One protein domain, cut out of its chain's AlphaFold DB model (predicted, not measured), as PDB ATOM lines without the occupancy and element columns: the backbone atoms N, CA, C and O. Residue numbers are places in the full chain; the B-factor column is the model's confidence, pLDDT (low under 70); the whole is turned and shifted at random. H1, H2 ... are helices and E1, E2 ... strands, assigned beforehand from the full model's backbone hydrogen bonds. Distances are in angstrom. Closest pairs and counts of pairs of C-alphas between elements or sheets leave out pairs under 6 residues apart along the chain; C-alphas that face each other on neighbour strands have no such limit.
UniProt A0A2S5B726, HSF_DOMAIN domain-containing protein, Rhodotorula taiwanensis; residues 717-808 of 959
ATOM      1  N   PHE A 717     -38.805 -60.918  44.861       96.50
ATOM      2  CA  PHE A 717     -39.000 -62.353  45.100       96.50
ATOM      3  C   PHE A 717     -38.545 -63.205  43.907       96.50
ATOM      4  O   PHE A 717     -37.776 -64.130  44.105       96.50
ATOM      5  N   ILE A 718     -38.955 -62.869  42.679       96.75
ATOM      6  CA  ILE A 718     -38.570 -63.609  41.461       96.75
ATOM      7  C   ILE A 718     -37.070 -63.460  41.184       96.75
ATOM      8  O   ILE A 718     -36.411 -64.441  40.860       96.75
ATOM      9  N   CYS A 719     -36.515 -62.265  41.414       96.50
ATOM     10  CA  CYS A 719     -35.079 -62.003  41.302       96.50
ATOM     11  C   CYS A 719     -34.262 -62.912  42.238       96.50
ATOM     12  O   CYS A 719     -33.351 -63.611  41.797       96.50
ATOM     13  N   LYS A 720     -34.641 -62.973  43.524       97.44
ATOM     14  CA  LYS A 720     -33.986 -63.835  44.520       97.44
ATOM     15  C   LYS A 720     -34.259 -65.318  44.294       97.44
ATOM     16  O   LYS A 720     -33.349 -66.120  44.460       97.44
ATOM     17  N   LEU A 721     -35.471 -65.688  43.883       97.62
ATOM     18  CA  LEU A 721     -35.825 -67.067  43.556       97.62
ATOM     19  C   LEU A 721     -34.954 -67.588  42.415       97.62
ATOM     20  O   LEU A 721     -34.354 -68.646  42.571       97.62
ATOM     21  N   ARG A 722     -34.827 -66.829  41.316       96.31
ATOM     22  CA  ARG A 722     -33.979 -67.210  40.181       96.31
ATOM     23  C   ARG A 722     -32.507 -67.277  40.565       96.31
ATOM     24  O   ARG A 722     -31.840 -68.238  40.203       96.31
ATOM     25  N   TRP A 723     -32.015 -66.315  41.348       97.19
ATOM     26  CA  TRP A 723     -30.641 -66.361  41.850       97.19
ATOM     27  C   TRP A 723     -30.367 -67.639  42.660       97.19
ATOM     28  O   TRP A 723     -29.343 -68.272  42.426       97.19
ATOM     29  N   LEU A 724     -31.291 -68.062  43.538       97.44
ATOM     30  CA  LEU A 724     -31.159 -69.297  44.325       97.44
ATOM     31  C   LEU A 724     -31.022 -70.539  43.426       97.44
ATOM     32  O   LEU A 724     -30.025 -71.248  43.528       97.44
ATOM     33  N   VAL A 725     -31.979 -70.777  42.518       96.94
ATOM     34  CA  VAL A 725     -31.963 -71.961  41.626       96.94
ATOM     35  C   VAL A 725     -30.810 -71.947  40.613       96.94
ATOM     36  O   VAL A 725     -30.400 -73.005  40.141       96.94
ATOM     37  N   SER A 726     -30.264 -70.772  40.280       96.38
ATOM     38  CA  SER A 726     -29.096 -70.625  39.397       96.38
ATOM     39  C   SER A 726     -27.741 -70.687  40.118       96.38
ATOM     40  O   SER A 726     -26.723 -70.751  39.436       96.38
ATOM     41  N   ASN A 727     -27.691 -70.693  41.458       97.00
ATOM     42  CA  ASN A 727     -26.441 -70.739  42.236       97.00
ATOM     43  C   ASN A 727     -26.366 -71.949  43.198       97.00
ATOM     44  O   ASN A 727     -26.071 -71.763  44.385       97.00
ATOM     45  N   PRO A 728     -26.569 -73.202  42.732       95.44
ATOM     46  CA  PRO A 728     -26.555 -74.387  43.596       95.44
ATOM     47  C   PRO A 728     -25.230 -74.567  44.352       95.44
ATOM     48  O   PRO A 728     -25.238 -75.065  45.469       95.44
ATOM     49  N   ALA A 729     -24.099 -74.078  43.830       96.00
ATOM     50  CA  ALA A 729     -22.822 -74.083  44.552       96.00
ATOM     51  C   ALA A 729     -22.831 -73.246  45.854       96.00
ATOM     52  O   ALA A 729     -22.081 -73.548  46.777       96.00
ATOM     53  N   GLN A 730     -23.675 -72.210  45.946       95.56
ATOM     54  CA  GLN A 730     -23.763 -71.319  47.113       95.56
ATOM     55  C   GLN A 730     -24.868 -71.731  48.098       95.56
ATOM     56  O   GLN A 730     -24.742 -71.515  49.302       95.56
ATOM     57  N   VAL A 731     -25.962 -72.313  47.594       95.44
ATOM     58  CA  VAL A 731     -27.143 -72.678  48.404       95.44
ATOM     59  C   VAL A 731     -27.212 -74.178  48.712       95.44
ATOM     60  O   VAL A 731     -27.780 -74.588  49.725       95.44
ATOM     61  N   GLY A 732     -26.582 -74.999  47.872       93.44
ATOM     62  CA  GLY A 732     -26.683 -76.454  47.847       93.44
ATOM     63  C   GLY A 732     -28.068 -76.972  47.468       93.44
ATOM     64  O   GLY A 732     -28.958 -76.226  47.066       93.44
ATOM     65  N   ASP A 733     -28.263 -78.272  47.659       92.00
ATOM     66  CA  ASP A 733     -29.405 -79.052  47.158       92.00
ATOM     67  C   ASP A 733     -30.679 -78.855  48.005       92.00
ATOM     68  O   ASP A 733     -31.276 -79.793  48.532       92.00
ATOM     69  N   VAL A 734     -31.067 -77.590  48.189       96.31
ATOM     70  CA  VAL A 734     -32.268 -77.156  48.919       96.31
ATOM     71  C   VAL A 734     -33.257 -76.388  48.051       96.31
ATOM     72  O   VAL A 734     -34.454 -76.405  48.338       96.31
ATOM     73  N   VAL A 735     -32.769 -75.719  47.006       96.88
ATOM     74  CA  VAL A 735     -33.553 -74.985  46.009       96.88
ATOM     75  C   VAL A 735     -32.854 -75.178  44.664       96.88
ATOM     76  O   VAL A 735     -31.728 -74.719  44.495       96.88
ATOM     77  N   ALA A 736     -33.496 -75.881  43.733       96.88
ATOM     78  CA  ALA A 736     -32.901 -76.299  42.463       96.88
ATOM     79  C   ALA A 736     -33.912 -76.229  41.309       96.88
ATOM     80  O   ALA A 736     -35.119 -76.122  41.533       96.88
ATOM     81  N   TRP A 737     -33.423 -76.318  40.074       97.38
ATOM     82  CA  TRP A 737     -34.251 -76.682  38.922       97.38
ATOM     83  C   TRP A 737     -34.467 -78.198  38.888       97.38
ATOM     84  O   TRP A 737     -33.578 -78.953  39.286       97.38
ATOM     85  N   ALA A 738     -35.615 -78.641  38.380       96.94
ATOM     86  CA  ALA A 738     -35.777 -80.010  37.909       96.94
ATOM     87  C   ALA A 738     -35.063 -80.210  36.557       96.94
ATOM     88  O   ALA A 738     -34.562 -79.264  35.939       96.94
ATOM     89  N   SER A 739     -35.030 -81.457  36.090       94.81
ATOM     90  CA  SER A 739     -34.445 -81.861  34.802       94.81
ATOM     91  C   SER A 739     -35.057 -81.142  33.588       94.81
ATOM     92  O   SER A 739     -34.364 -80.930  32.593       94.81
ATOM     93  N   ASP A 740     -36.321 -80.720  33.682       95.62
ATOM     94  CA  ASP A 740     -37.055 -79.988  32.641       95.62
ATOM     95  C   ASP A 740     -36.587 -78.530  32.432       95.62
ATOM     96  O   ASP A 740     -36.831 -77.948  31.376       95.62
ATOM     97  N   GLY A 741     -35.917 -77.920  33.418       96.56
ATOM     98  CA  GLY A 741     -35.588 -76.491  33.424       96.56
ATOM     99  C   GLY A 741     -36.789 -75.535  33.553       96.56
ATOM    100  O   GLY A 741     -36.596 -74.326  33.442       96.56
ATOM    101  N   ALA A 742     -38.000 -76.037  33.796       96.94
ATOM    102  CA  ALA A 742     -39.238 -75.263  33.952       96.94
ATOM    103  C   ALA A 742     -39.814 -75.356  35.379       96.94
ATOM    104  O   ALA A 742     -40.464 -74.427  35.860       96.94
ATOM    105  N   THR A 743     -39.530 -76.450  36.083       98.00
ATOM    106  CA  THR A 743     -40.023 -76.716  37.432       98.00
ATOM    107  C   THR A 743     -38.964 -76.402  38.490       98.00
ATOM    108  O   THR A 743     -37.792 -76.767  38.370       98.00
ATOM    109  N   VAL A 744     -39.380 -75.744  39.574       98.06
ATOM    110  CA  VAL A 744     -38.547 -75.437  40.744       98.06
ATOM    111  C   VAL A 744     -38.743 -76.489  41.830       98.06
ATOM    112  O   VAL A 744     -39.857 -76.692  42.314       98.06
ATOM    113  N   LEU A 745     -37.649 -77.102  42.273       97.94
ATOM    114  CA  LEU A 745     -37.601 -78.056  43.376       97.94
ATOM    115  C   LEU A 745     -37.188 -77.363  44.680       97.94
ATOM    116  O   LEU A 745     -36.215 -76.610  44.714       97.94
ATOM    117  N   ILE A 746     -37.896 -77.655  45.773       97.69
ATOM    118  CA  ILE A 746     -37.607 -77.136  47.118       97.69
ATOM    119  C   ILE A 746     -37.545 -78.294  48.119       97.69
ATOM    120  O   ILE A 746     -38.541 -78.997  48.304       97.69
ATOM    121  N   LYS A 747     -36.417 -78.459  48.818       96.69
ATOM    122  CA  LYS A 747     -36.276 -79.444  49.898       96.69
ATOM    123  C   LYS A 747     -36.872 -78.895  51.195       96.69
ATOM    124  O   LYS A 747     -36.355 -77.962  51.804       96.69
ATOM    125  N   VAL A 748     -37.996 -79.473  51.607       95.69
ATOM    126  CA  VAL A 748     -38.807 -79.073  52.769       95.69
ATOM    127  C   VAL A 748     -38.825 -80.111  53.896       95.69
ATOM    128  O   VAL A 748     -39.237 -79.777  55.006       95.69
ATOM    129  N   GLY A 749     -38.407 -81.348  53.616       92.50
ATOM    130  CA  GLY A 749     -38.208 -82.426  54.587       92.50
ATOM    131  C   GLY A 749     -36.732 -82.791  54.760       92.50
ATOM    132  O   GLY A 749     -35.847 -82.153  54.187       92.50
ATOM    133  N   GLY A 750     -36.471 -83.813  55.575       93.62
ATOM    134  CA  GLY A 750     -35.114 -84.173  55.984       93.62
ATOM    135  C   GLY A 750     -34.479 -83.102  56.871       93.62
ATOM    136  O   GLY A 750     -35.157 -82.458  57.680       93.62
ATOM    137  N   ASP A 751     -33.173 -82.885  56.706       93.50
ATOM    138  CA  ASP A 751     -32.485 -81.775  57.362       93.50
ATOM    139  C   ASP A 751     -32.918 -80.420  56.778       93.50
ATOM    140  O   ASP A 751     -32.476 -79.974  55.718       93.50
ATOM    141  N   THR A 752     -33.783 -79.735  57.525       94.88
ATOM    142  CA  THR A 752     -34.278 -78.400  57.176       94.88
ATOM    143  C   THR A 752     -33.353 -77.259  57.612       94.88
ATOM    144  O   THR A 752     -33.688 -76.102  57.362       94.88
ATOM    145  N   THR A 753     -32.215 -77.515  58.269       96.19
ATOM    146  CA  THR A 753     -31.307 -76.445  58.730       96.19
ATOM    147  C   THR A 753     -30.712 -75.656  57.562       96.19
ATOM    148  O   THR A 753     -30.733 -74.425  57.588       96.19
ATOM    149  N   LYS A 754     -30.290 -76.343  56.491       95.88
ATOM    150  CA  LYS A 754     -29.699 -75.725  55.293       95.88
ATOM    151  C   LYS A 754     -30.691 -74.841  54.525       95.88
ATOM    152  O   LYS A 754     -30.337 -73.736  54.125       95.88
ATOM    153  N   ILE A 755     -31.961 -75.248  54.387       97.25
ATOM    154  CA  ILE A 755     -32.978 -74.359  53.793       97.25
ATOM    155  C   ILE A 755     -33.323 -73.187  54.728       97.25
ATOM    156  O   ILE A 755     -33.489 -72.065  54.255       97.25
ATOM    157  N   LYS A 756     -33.368 -73.393  56.053       97.31
ATOM    158  CA  LYS A 756     -33.601 -72.311  57.029       97.31
ATOM    159  C   LYS A 756     -32.521 -71.231  56.959       97.31
ATOM    160  O   LYS A 756     -32.870 -70.051  56.947       97.31
ATOM    161  N   SER A 757     -31.239 -71.601  56.877       96.81
ATOM    162  CA  SER A 757     -30.138 -70.635  56.766       96.81
ATOM    163  C   SER A 757     -30.158 -69.897  55.423       96.81
ATOM    164  O   SER A 757     -30.101 -68.668  55.411       96.81
ATOM    165  N   VAL A 758     -30.355 -70.603  54.303       97.31
ATOM    166  CA  VAL A 758     -30.485 -69.989  52.968       97.31
ATOM    167  C   VAL A 758     -31.656 -69.000  52.905       97.31
ATOM    168  O   VAL A 758     -31.495 -67.883  52.404       97.31
ATOM    169  N   LEU A 759     -32.825 -69.349  53.458       97.25
ATOM    170  CA  LEU A 759     -33.985 -68.450  53.510       97.25
ATOM    171  C   LEU A 759     -33.783 -67.271  54.473       97.25
ATOM    172  O   LEU A 759     -34.251 -66.166  54.188       97.25
ATOM    173  N   LEU A 760     -33.052 -67.458  55.577       96.69
ATOM    174  CA  LEU A 760     -32.694 -66.365  56.481       96.69
ATOM    175  C   LEU A 760     -31.767 -65.357  55.780       96.69
ATOM    176  O   LEU A 760     -32.057 -64.162  55.800       96.69
ATOM    177  N   ARG A 761     -30.723 -65.839  55.088       96.75
ATOM    178  CA  ARG A 761     -29.771 -65.019  54.316       96.75
ATOM    179  C   ARG A 761     -30.409 -64.296  53.121       96.75
ATOM    180  O   ARG A 761     -29.991 -63.190  52.793       96.75
ATOM    181  N   THR A 762     -31.417 -64.885  52.468       96.94
ATOM    182  CA  THR A 762     -32.066 -64.289  51.277       96.94
ATOM    183  C   THR A 762     -33.331 -63.479  51.570       96.94
ATOM    184  O   THR A 762     -33.490 -62.389  51.013       96.94
ATOM    185  N   TYR A 763     -34.229 -63.965  52.430       96.25
ATOM    186  CA  TYR A 763     -35.560 -63.384  52.677       96.25
ATOM    187  C   TYR A 763     -35.770 -62.860  54.106       96.25
ATOM    188  O   TYR A 763     -36.859 -62.378  54.417       96.25
ATOM    189  N   ALA A 764     -34.749 -62.921  54.972       95.62
ATOM    190  CA  ALA A 764     -34.826 -62.543  56.389       95.62
ATOM    191  C   ALA A 764     -35.885 -63.332  57.198       95.62
ATOM    192  O   ALA A 764     -36.385 -62.856  58.223       95.62
ATOM    193  N   HIS A 765     -36.212 -64.555  56.760       96.06
ATOM    194  CA  HIS A 765     -37.061 -65.496  57.492       96.06
ATOM    195  C   HIS A 765     -36.582 -66.943  57.314       96.06
ATOM    196  O   HIS A 765     -36.212 -67.352  56.225       96.06
ATOM    197  N   GLU A 766     -36.670 -67.765  58.353       97.06
ATOM    198  CA  GLU A 766     -36.258 -69.180  58.285       97.06
ATOM    199  C   GLU A 766     -37.344 -70.125  57.729       97.06
ATOM    200  O   GLU A 766     -37.063 -71.263  57.373       97.06
ATOM    201  N   ASN A 767     -38.611 -69.692  57.689       97.19
ATOM    202  CA  ASN A 767     -39.757 -70.594  57.537       97.19
ATOM    203  C   ASN A 767     -39.971 -71.055  56.072       97.19
ATOM    204  O   ASN A 767     -40.451 -70.261  55.255       97.19
ATOM    205  N   PRO A 768     -39.747 -72.344  55.731       96.44
ATOM    206  CA  PRO A 768     -39.901 -72.830  54.359       96.44
ATOM    207  C   PRO A 768     -41.364 -72.857  53.900       96.44
ATOM    208  O   PRO A 768     -41.637 -72.686  52.717       96.44
ATOM    209  N   ASN A 769     -42.335 -72.977  54.810       96.12
ATOM    210  CA  ASN A 769     -43.754 -72.887  54.453       96.12
ATOM    211  C   ASN A 769     -44.205 -71.435  54.203       96.12
ATOM    212  O   ASN A 769     -45.196 -71.226  53.506       96.12
ATOM    213  N   ALA A 770     -43.488 -70.430  54.724       96.44
ATOM    214  CA  ALA A 770     -43.696 -69.030  54.342       96.44
ATOM    215  C   ALA A 770     -43.126 -68.744  52.942       96.44
ATOM    216  O   ALA A 770     -43.785 -68.073  52.150       96.44
ATOM    217  N   PHE A 771     -41.968 -69.333  52.614       97.75
ATOM    218  CA  PHE A 771     -41.396 -69.321  51.264       97.75
ATOM    219  C   PHE A 771     -42.330 -69.998  50.245       97.75
ATOM    220  O   PHE A 771     -42.748 -69.351  49.290       97.75
ATOM    221  N   CYS A 772     -42.781 -71.233  50.512       96.88
ATOM    222  CA  CYS A 772     -43.733 -71.966  49.660       96.88
ATOM    223  C   CYS A 772     -45.032 -71.180  49.386       96.88
ATOM    224  O   CYS A 772     -45.600 -71.275  48.304       96.88
ATOM    225  N   ARG A 773     -45.514 -70.365  50.337       96.69
ATOM    226  CA  ARG A 773     -46.714 -69.528  50.134       96.69
ATOM    227  C   ARG A 773     -46.509 -68.396  49.123       96.69
ATOM    228  O   ARG A 773     -47.499 -67.933  48.562       96.69
ATOM    229  N   GLN A 774     -45.276 -67.956  48.867       96.94
ATOM    230  CA  GLN A 774     -45.005 -66.944  47.840       96.94
ATOM    231  C   GLN A 774     -45.188 -67.503  46.423       96.94
ATOM    232  O   GLN A 774     -45.656 -66.777  45.556       96.94
ATOM    233  N   PHE A 775     -44.933 -68.791  46.185       97.62
ATOM    234  CA  PHE A 775     -45.152 -69.425  44.878       97.62
ATOM    235  C   PHE A 775     -46.607 -69.231  44.403       97.62
ATOM    236  O   PHE A 775     -46.846 -68.657  43.338       97.62
ATOM    237  N   ALA A 776     -47.587 -69.518  45.267       95.94
ATOM    238  CA  ALA A 776     -49.005 -69.260  44.989       95.94
ATOM    239  C   ALA A 776     -49.350 -67.761  44.794       95.94
ATOM    240  O   ALA A 776     -50.250 -67.427  44.028       95.94
ATOM    241  N   VAL A 777     -48.628 -66.832  45.439       96.06
ATOM    242  CA  VAL A 777     -48.813 -65.372  45.254       96.06
ATOM    243  C   VAL A 777     -48.384 -64.907  43.854       96.06
ATOM    244  O   VAL A 777     -48.902 -63.905  43.351       96.06
ATOM    245  N   TYR A 778     -47.461 -65.629  43.217       96.19
ATOM    246  CA  TYR A 778     -46.934 -65.318  41.887       96.19
ATOM    247  C   TYR A 778     -47.558 -66.150  40.759       96.19
ATOM    248  O   TYR A 778     -47.359 -65.798  39.599       96.19
ATOM    249  N   GLY A 779     -48.370 -67.163  41.080       96.25
ATOM    250  CA  GLY A 779     -49.075 -68.005  40.105       96.25
ATOM    251  C   GLY A 779     -48.388 -69.327  39.775       96.25
ATOM    252  O   GLY A 779     -48.715 -69.932  38.765       96.25
ATOM    253  N   PHE A 780     -47.460 -69.774  40.620       97.94
ATOM    254  CA  PHE A 780     -46.917 -71.122  40.525       97.94
ATOM    255  C   PHE A 780     -47.885 -72.136  41.143       97.94
ATOM    256  O   PHE A 780     -48.359 -71.938  42.270       97.94
ATOM    257  N   THR A 781     -48.080 -73.255  40.456       97.75
ATOM    258  CA  THR A 781     -48.838 -74.410  40.936       97.75
ATOM    259  C   THR A 781     -47.884 -75.485  41.447       97.75
ATOM    260  O   THR A 781     -46.821 -75.742  40.885       97.75
ATOM    261  N   GLN A 782     -48.239 -76.083  42.585       97.88
ATOM    262  CA  GLN A 782     -47.458 -77.160  43.185       97.88
ATOM    263  C   GLN A 782     -47.821 -78.494  42.527       97.88
ATOM    264  O   GLN A 782     -49.003 -78.844  42.491       97.88
ATOM    265  N   VAL A 783     -46.815 -79.268  42.117       97.62
ATOM    266  CA  VAL A 783     -46.989 -80.683  41.762       97.62
ATOM    267  C   VAL A 783     -47.488 -81.432  43.001       97.62
ATOM    268  O   VAL A 783     -46.927 -81.304  44.098       97.62
ATOM    269  N   LYS A 784     -48.594 -82.163  42.844       96.38
ATOM    270  CA  LYS A 784     -49.244 -82.921  43.927       96.38
ATOM    271  C   LYS A 784     -49.152 -84.425  43.738       96.38
ATOM    272  O   LYS A 784     -49.255 -85.133  44.737       96.38
ATOM    273  N   ASP A 785     -49.001 -84.900  42.503       96.25
ATOM    274  CA  ASP A 785     -48.782 -86.316  42.264       96.25
ATOM    275  C   ASP A 785     -47.363 -86.691  42.705       96.25
ATOM    276  O   ASP A 785     -46.379 -86.036  42.364       96.25
ATOM    277  N   THR A 786     -47.270 -87.751  43.500       93.94
ATOM    278  CA  THR A 786     -46.005 -88.361  43.905       93.94
ATOM    279  C   THR A 786     -45.298 -89.080  42.757       93.94
ATOM    280  O   THR A 786     -44.094 -89.280  42.865       93.94
ATOM    281  N   GLY A 787     -46.015 -89.460  41.690       95.44
ATOM    282  CA  GLY A 787     -45.443 -89.994  40.452       95.44
ATOM    283  C   GLY A 787     -44.679 -88.917  39.682       95.44
ATOM    284  O   GLY A 787     -43.455 -88.969  39.630       95.44
ATOM    285  N   GLU A 788     -45.385 -87.885  39.206       94.38
ATOM    286  CA  GLU A 788     -44.782 -86.713  38.538       94.38
ATOM    287  C   GLU A 788     -43.619 -86.120  39.355       94.38
ATOM    288  O   GLU A 788     -42.553 -85.814  38.825       94.38
ATOM    289  N   LEU A 789     -43.796 -85.992  40.677       96.00
ATOM    290  CA  LEU A 789     -42.761 -85.488  41.578       96.00
ATOM    291  C   LEU A 789     -41.529 -86.411  41.657       96.00
ATOM    292  O   LEU A 789     -40.428 -85.902  41.842       96.00
ATOM    293  N   ALA A 790     -41.682 -87.732  41.527       95.50
ATOM    294  CA  ALA A 790     -40.554 -88.664  41.528       95.50
ATOM    295  C   ALA A 790     -39.712 -88.557  40.247       95.50
ATOM    296  O   ALA A 790     -38.487 -88.579  40.342       95.50
ATOM    297  N   ASP A 791     -40.348 -88.373  39.086       96.06
ATOM    298  CA  ASP A 791     -39.666 -88.224  37.790       96.06
ATOM    299  C   ASP A 791     -38.884 -86.897  37.674       96.06
ATOM    300  O   ASP A 791     -37.906 -86.795  36.931       96.06
ATOM    301  N   LEU A 792     -39.300 -85.873  38.428       95.50
ATOM    302  CA  LEU A 792     -38.669 -84.548  38.464       95.50
ATOM    303  C   LEU A 792     -37.487 -84.446  39.446       95.50
ATOM    304  O   LEU A 792     -36.680 -83.522  39.331       95.50
ATOM    305  N   ILE A 793     -37.392 -85.342  40.433       94.19
ATOM    306  CA  ILE A 793     -36.407 -85.280  41.527       94.19
ATOM    307  C   ILE A 793     -35.082 -85.960  41.132       94.19
ATOM    308  O   ILE A 793     -35.100 -87.022  40.514       94.19
ATOM    309  N   PRO A 794     -33.911 -85.418  41.538       89.19
ATOM    310  CA  PRO A 794     -32.622 -86.073  41.322       89.19
ATOM    311  C   PRO A 794     -32.576 -87.516  41.847       89.19
ATOM    312  O   PRO A 794     -32.877 -87.781  43.016       89.19
ATOM    313  N   THR A 795     -32.159 -88.444  40.982       91.88
ATOM    314  CA  THR A 795     -32.153 -89.893  41.225       91.88
ATOM    315  C   THR A 795     -31.520 -90.261  42.568       91.88
ATOM    316  O   THR A 795     -30.335 -90.027  42.799       91.88
ATOM    317  N   GLY A 796     -32.308 -90.884  43.448       88.50
ATOM    318  CA  GLY A 796     -31.874 -91.331  44.777       88.50
ATOM    319  C   GLY A 796     -32.240 -90.395  45.936       88.50
ATOM    320  O   GLY A 796     -32.113 -90.802  47.090       88.50
ATOM    321  N   ALA A 797     -32.746 -89.186  45.675       91.56
ATOM    322  CA  ALA A 797     -33.307 -88.336  46.724       91.56
ATOM    323  C   ALA A 797     -34.744 -88.763  47.098       91.56
ATOM    324  O   ALA A 797     -35.536 -89.185  46.258       91.56
ATOM    325  N   ALA A 798     -35.101 -88.658  48.383       93.50
ATOM    326  CA  ALA A 798     -36.385 -89.147  48.882       93.50
ATOM    327  C   ALA A 798     -37.545 -88.198  48.524       93.50
ATOM    328  O   ALA A 798     -37.599 -87.069  49.007       93.50
ATOM    329  N   VAL A 799     -38.516 -88.684  47.739       93.19
ATOM    330  CA  VAL A 799     -39.663 -87.911  47.207       93.19
ATOM    331  C   VAL A 799     -40.395 -87.092  48.282       93.19
ATOM    332  O   VAL A 799     -40.709 -85.924  48.073       93.19
ATOM    333  N   ALA A 800     -40.599 -87.668  49.472       93.44
ATOM    334  CA  ALA A 800     -41.285 -87.019  50.592       93.44
ATOM    335  C   ALA A 800     -40.544 -85.800  51.193       93.44
ATOM    336  O   ALA A 800     -41.134 -85.047  51.969       93.44
ATOM    337  N   GLU A 801     -39.264 -85.593  50.866       95.19
ATOM    338  CA  GLU A 801     -38.497 -84.430  51.320       95.19
ATOM    339  C   GLU A 801     -38.679 -83.194  50.434       95.19
ATOM    340  O   GLU A 801     -38.300 -82.098  50.849       95.19
ATOM    341  N   TRP A 802     -39.252 -83.333  49.240       96.81
ATOM    342  CA  TRP A 802     -39.276 -82.283  48.224       96.81
ATOM    343  C   TRP A 802     -40.689 -81.781  47.914       96.81
ATOM    344  O   TRP A 802     -41.697 -82.439  48.169       96.81
ATOM    345  N   ARG A 803     -40.760 -80.582  47.334       97.44
ATOM    346  CA  ARG A 803     -41.938 -80.058  46.633       97.44
ATOM    347  C   ARG A 803     -41.491 -79.437  45.321       97.44
ATOM    348  O   ARG A 803     -40.557 -78.637  45.320       97.44
ATOM    349  N   ALA A 804     -42.186 -79.777  44.247       97.81
ATOM    350  CA  ALA A 804     -42.004 -79.184  42.932       97.81
ATOM    351  C   ALA A 804     -43.071 -78.106  42.670       97.81
ATOM    352  O   ALA A 804     -44.234 -78.269  43.049       97.81
ATOM    353  N   TYR A 805     -42.669 -77.011  42.028       98.31
ATOM    354  CA  TYR A 805     -43.518 -75.879  41.658       98.31
ATOM    355  C   TYR A 805     -43.226 -75.454  40.218       98.31
ATOM    356  O   TYR A 805     -42.104 -75.047  39.923       98.31
ATOM    357  N   TYR A 806     -44.233 -75.498  39.350       97.62
ATOM    358  CA  TYR A 806     -44.164 -74.983  37.980       97.62
ATOM    359  C   TYR A 806     -45.033 -73.727  37.845       97.62
ATOM    360  O   TYR A 806     -45.881 -73.451  38.694       97.62
ATOM    361  N   ASP A 807     -44.814 -72.941  36.797       96.75
ATOM    362  CA  ASP A 807     -45.631 -71.776  36.459       96.75
ATOM    363  C   ASP A 807     -46.524 -72.122  35.262       96.75
ATOM    364  O   ASP A 807     -46.010 -72.391  34.187       96.75
ATOM    365  N   GLU A 808     -47.853 -72.084  35.423       94.06
ATOM    366  CA  GLU A 808     -48.849 -72.501  34.406       94.06
ATOM    367  C   GLU A 808     -48.807 -71.696  33.087       94.06
ATOM    368  O   GLU A 808     -49.576 -71.958  32.164       94.06
TER     369      GLU A 808
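AT A GLANCE: This is residues 717 to 808 of the 959 residues of the protein "HSF_DOMAIN domain-containing protein" of Rhodotorula taiwanensis (UniProt A0A2S5B726). A small twisted sheet of four short strands forms the core, with H1 and H4 over one face and the single helix H5 over the other. H3 sits beside the start of H4 and only grazes the sheet, while the very short H2 lies off it, near E1. The 92 printed residues hold, in chain order, H1 H2 E1 E2 H3 H4 E3 H5 E4, and the sheet runs E1 E2 E4 E3, all antiparallel. The class is mixed, helices and strands; the whole is compact, with a radius of gyration of the C-alphas of 12.1 A, and rounded, spanning 33 by 27 by 21 A.

IN THESE COORDINATES: Find C-alpha 717 at (-39.000, -62.353, 45.100); from there H1 runs 14.1 A to residue 726. H2, residues 728 to 731, follows, then the hairpin of E1, residues 735 to 737, and E2, residues 744 to 747. Next, H3 covers residues 753 to 763, 15.0 A, and H4 begins at C-alpha 768, (-39.901, -72.830, 54.359), running 16.2 A to 778. E3 is residues 780 to 782 and H5 residues 786 to 792. E4, residues 802 to 807, is 17.0 A long and ends at C-alpha 807, (-45.631, -71.776, 36.459).

HOW THE PARTS SIT: Start at the sheet, whose strands' lines turn by 80 degrees from edge to edge. Look for N 736 and O 745, 3.0 A apart, between E1 and E2; N 744 and O 805, 2.8 A, between E2 and E4; and N 781 and O 806, 2.8 A, between E4 and E3. E2, H3 H4, E3 form a split strand-helix-strand unit, two strands running the same way with E4 between them, and its crossover is right-handed. H1 stands up from the sheet at 56 degrees; its closest C-alpha pair with E1 is Val 725 and Ala 736, 4.5 A. H4, on the same face, is at a height over the sheet of 9.0 A and runs along the strands, at 7 degrees to E4 on the local plane. H5, on the opposite face, lies over E4 and runs across the strands, at 75 degrees to E4 on the local plane; their closest C-alphas are Leu 789 and Ala 804, 6.5 A. H3 and H4 touch, closest at the C-alphas of Lys 756 and Pro 768, 6.9 A, with a steep tilt of 46 degrees, the same way. H2 is not on the sheet and is close to H3 but not clearly touching, with the C-alphas of Val 731 and Val 758 at 6.3 A. Every O i to N i+4 pair is within hydrogen-bond range in H1, H3 and H5; H4 has 4 of 7, and H2 is too short for one.

THE WHOLE: The two C-alphas farthest apart are those of Ala 764 and Gly 787, 33.5 A. The printed part has no cut and no long link. Mean pLDDT of the printed part is 96.0, and no printed residue is under 70.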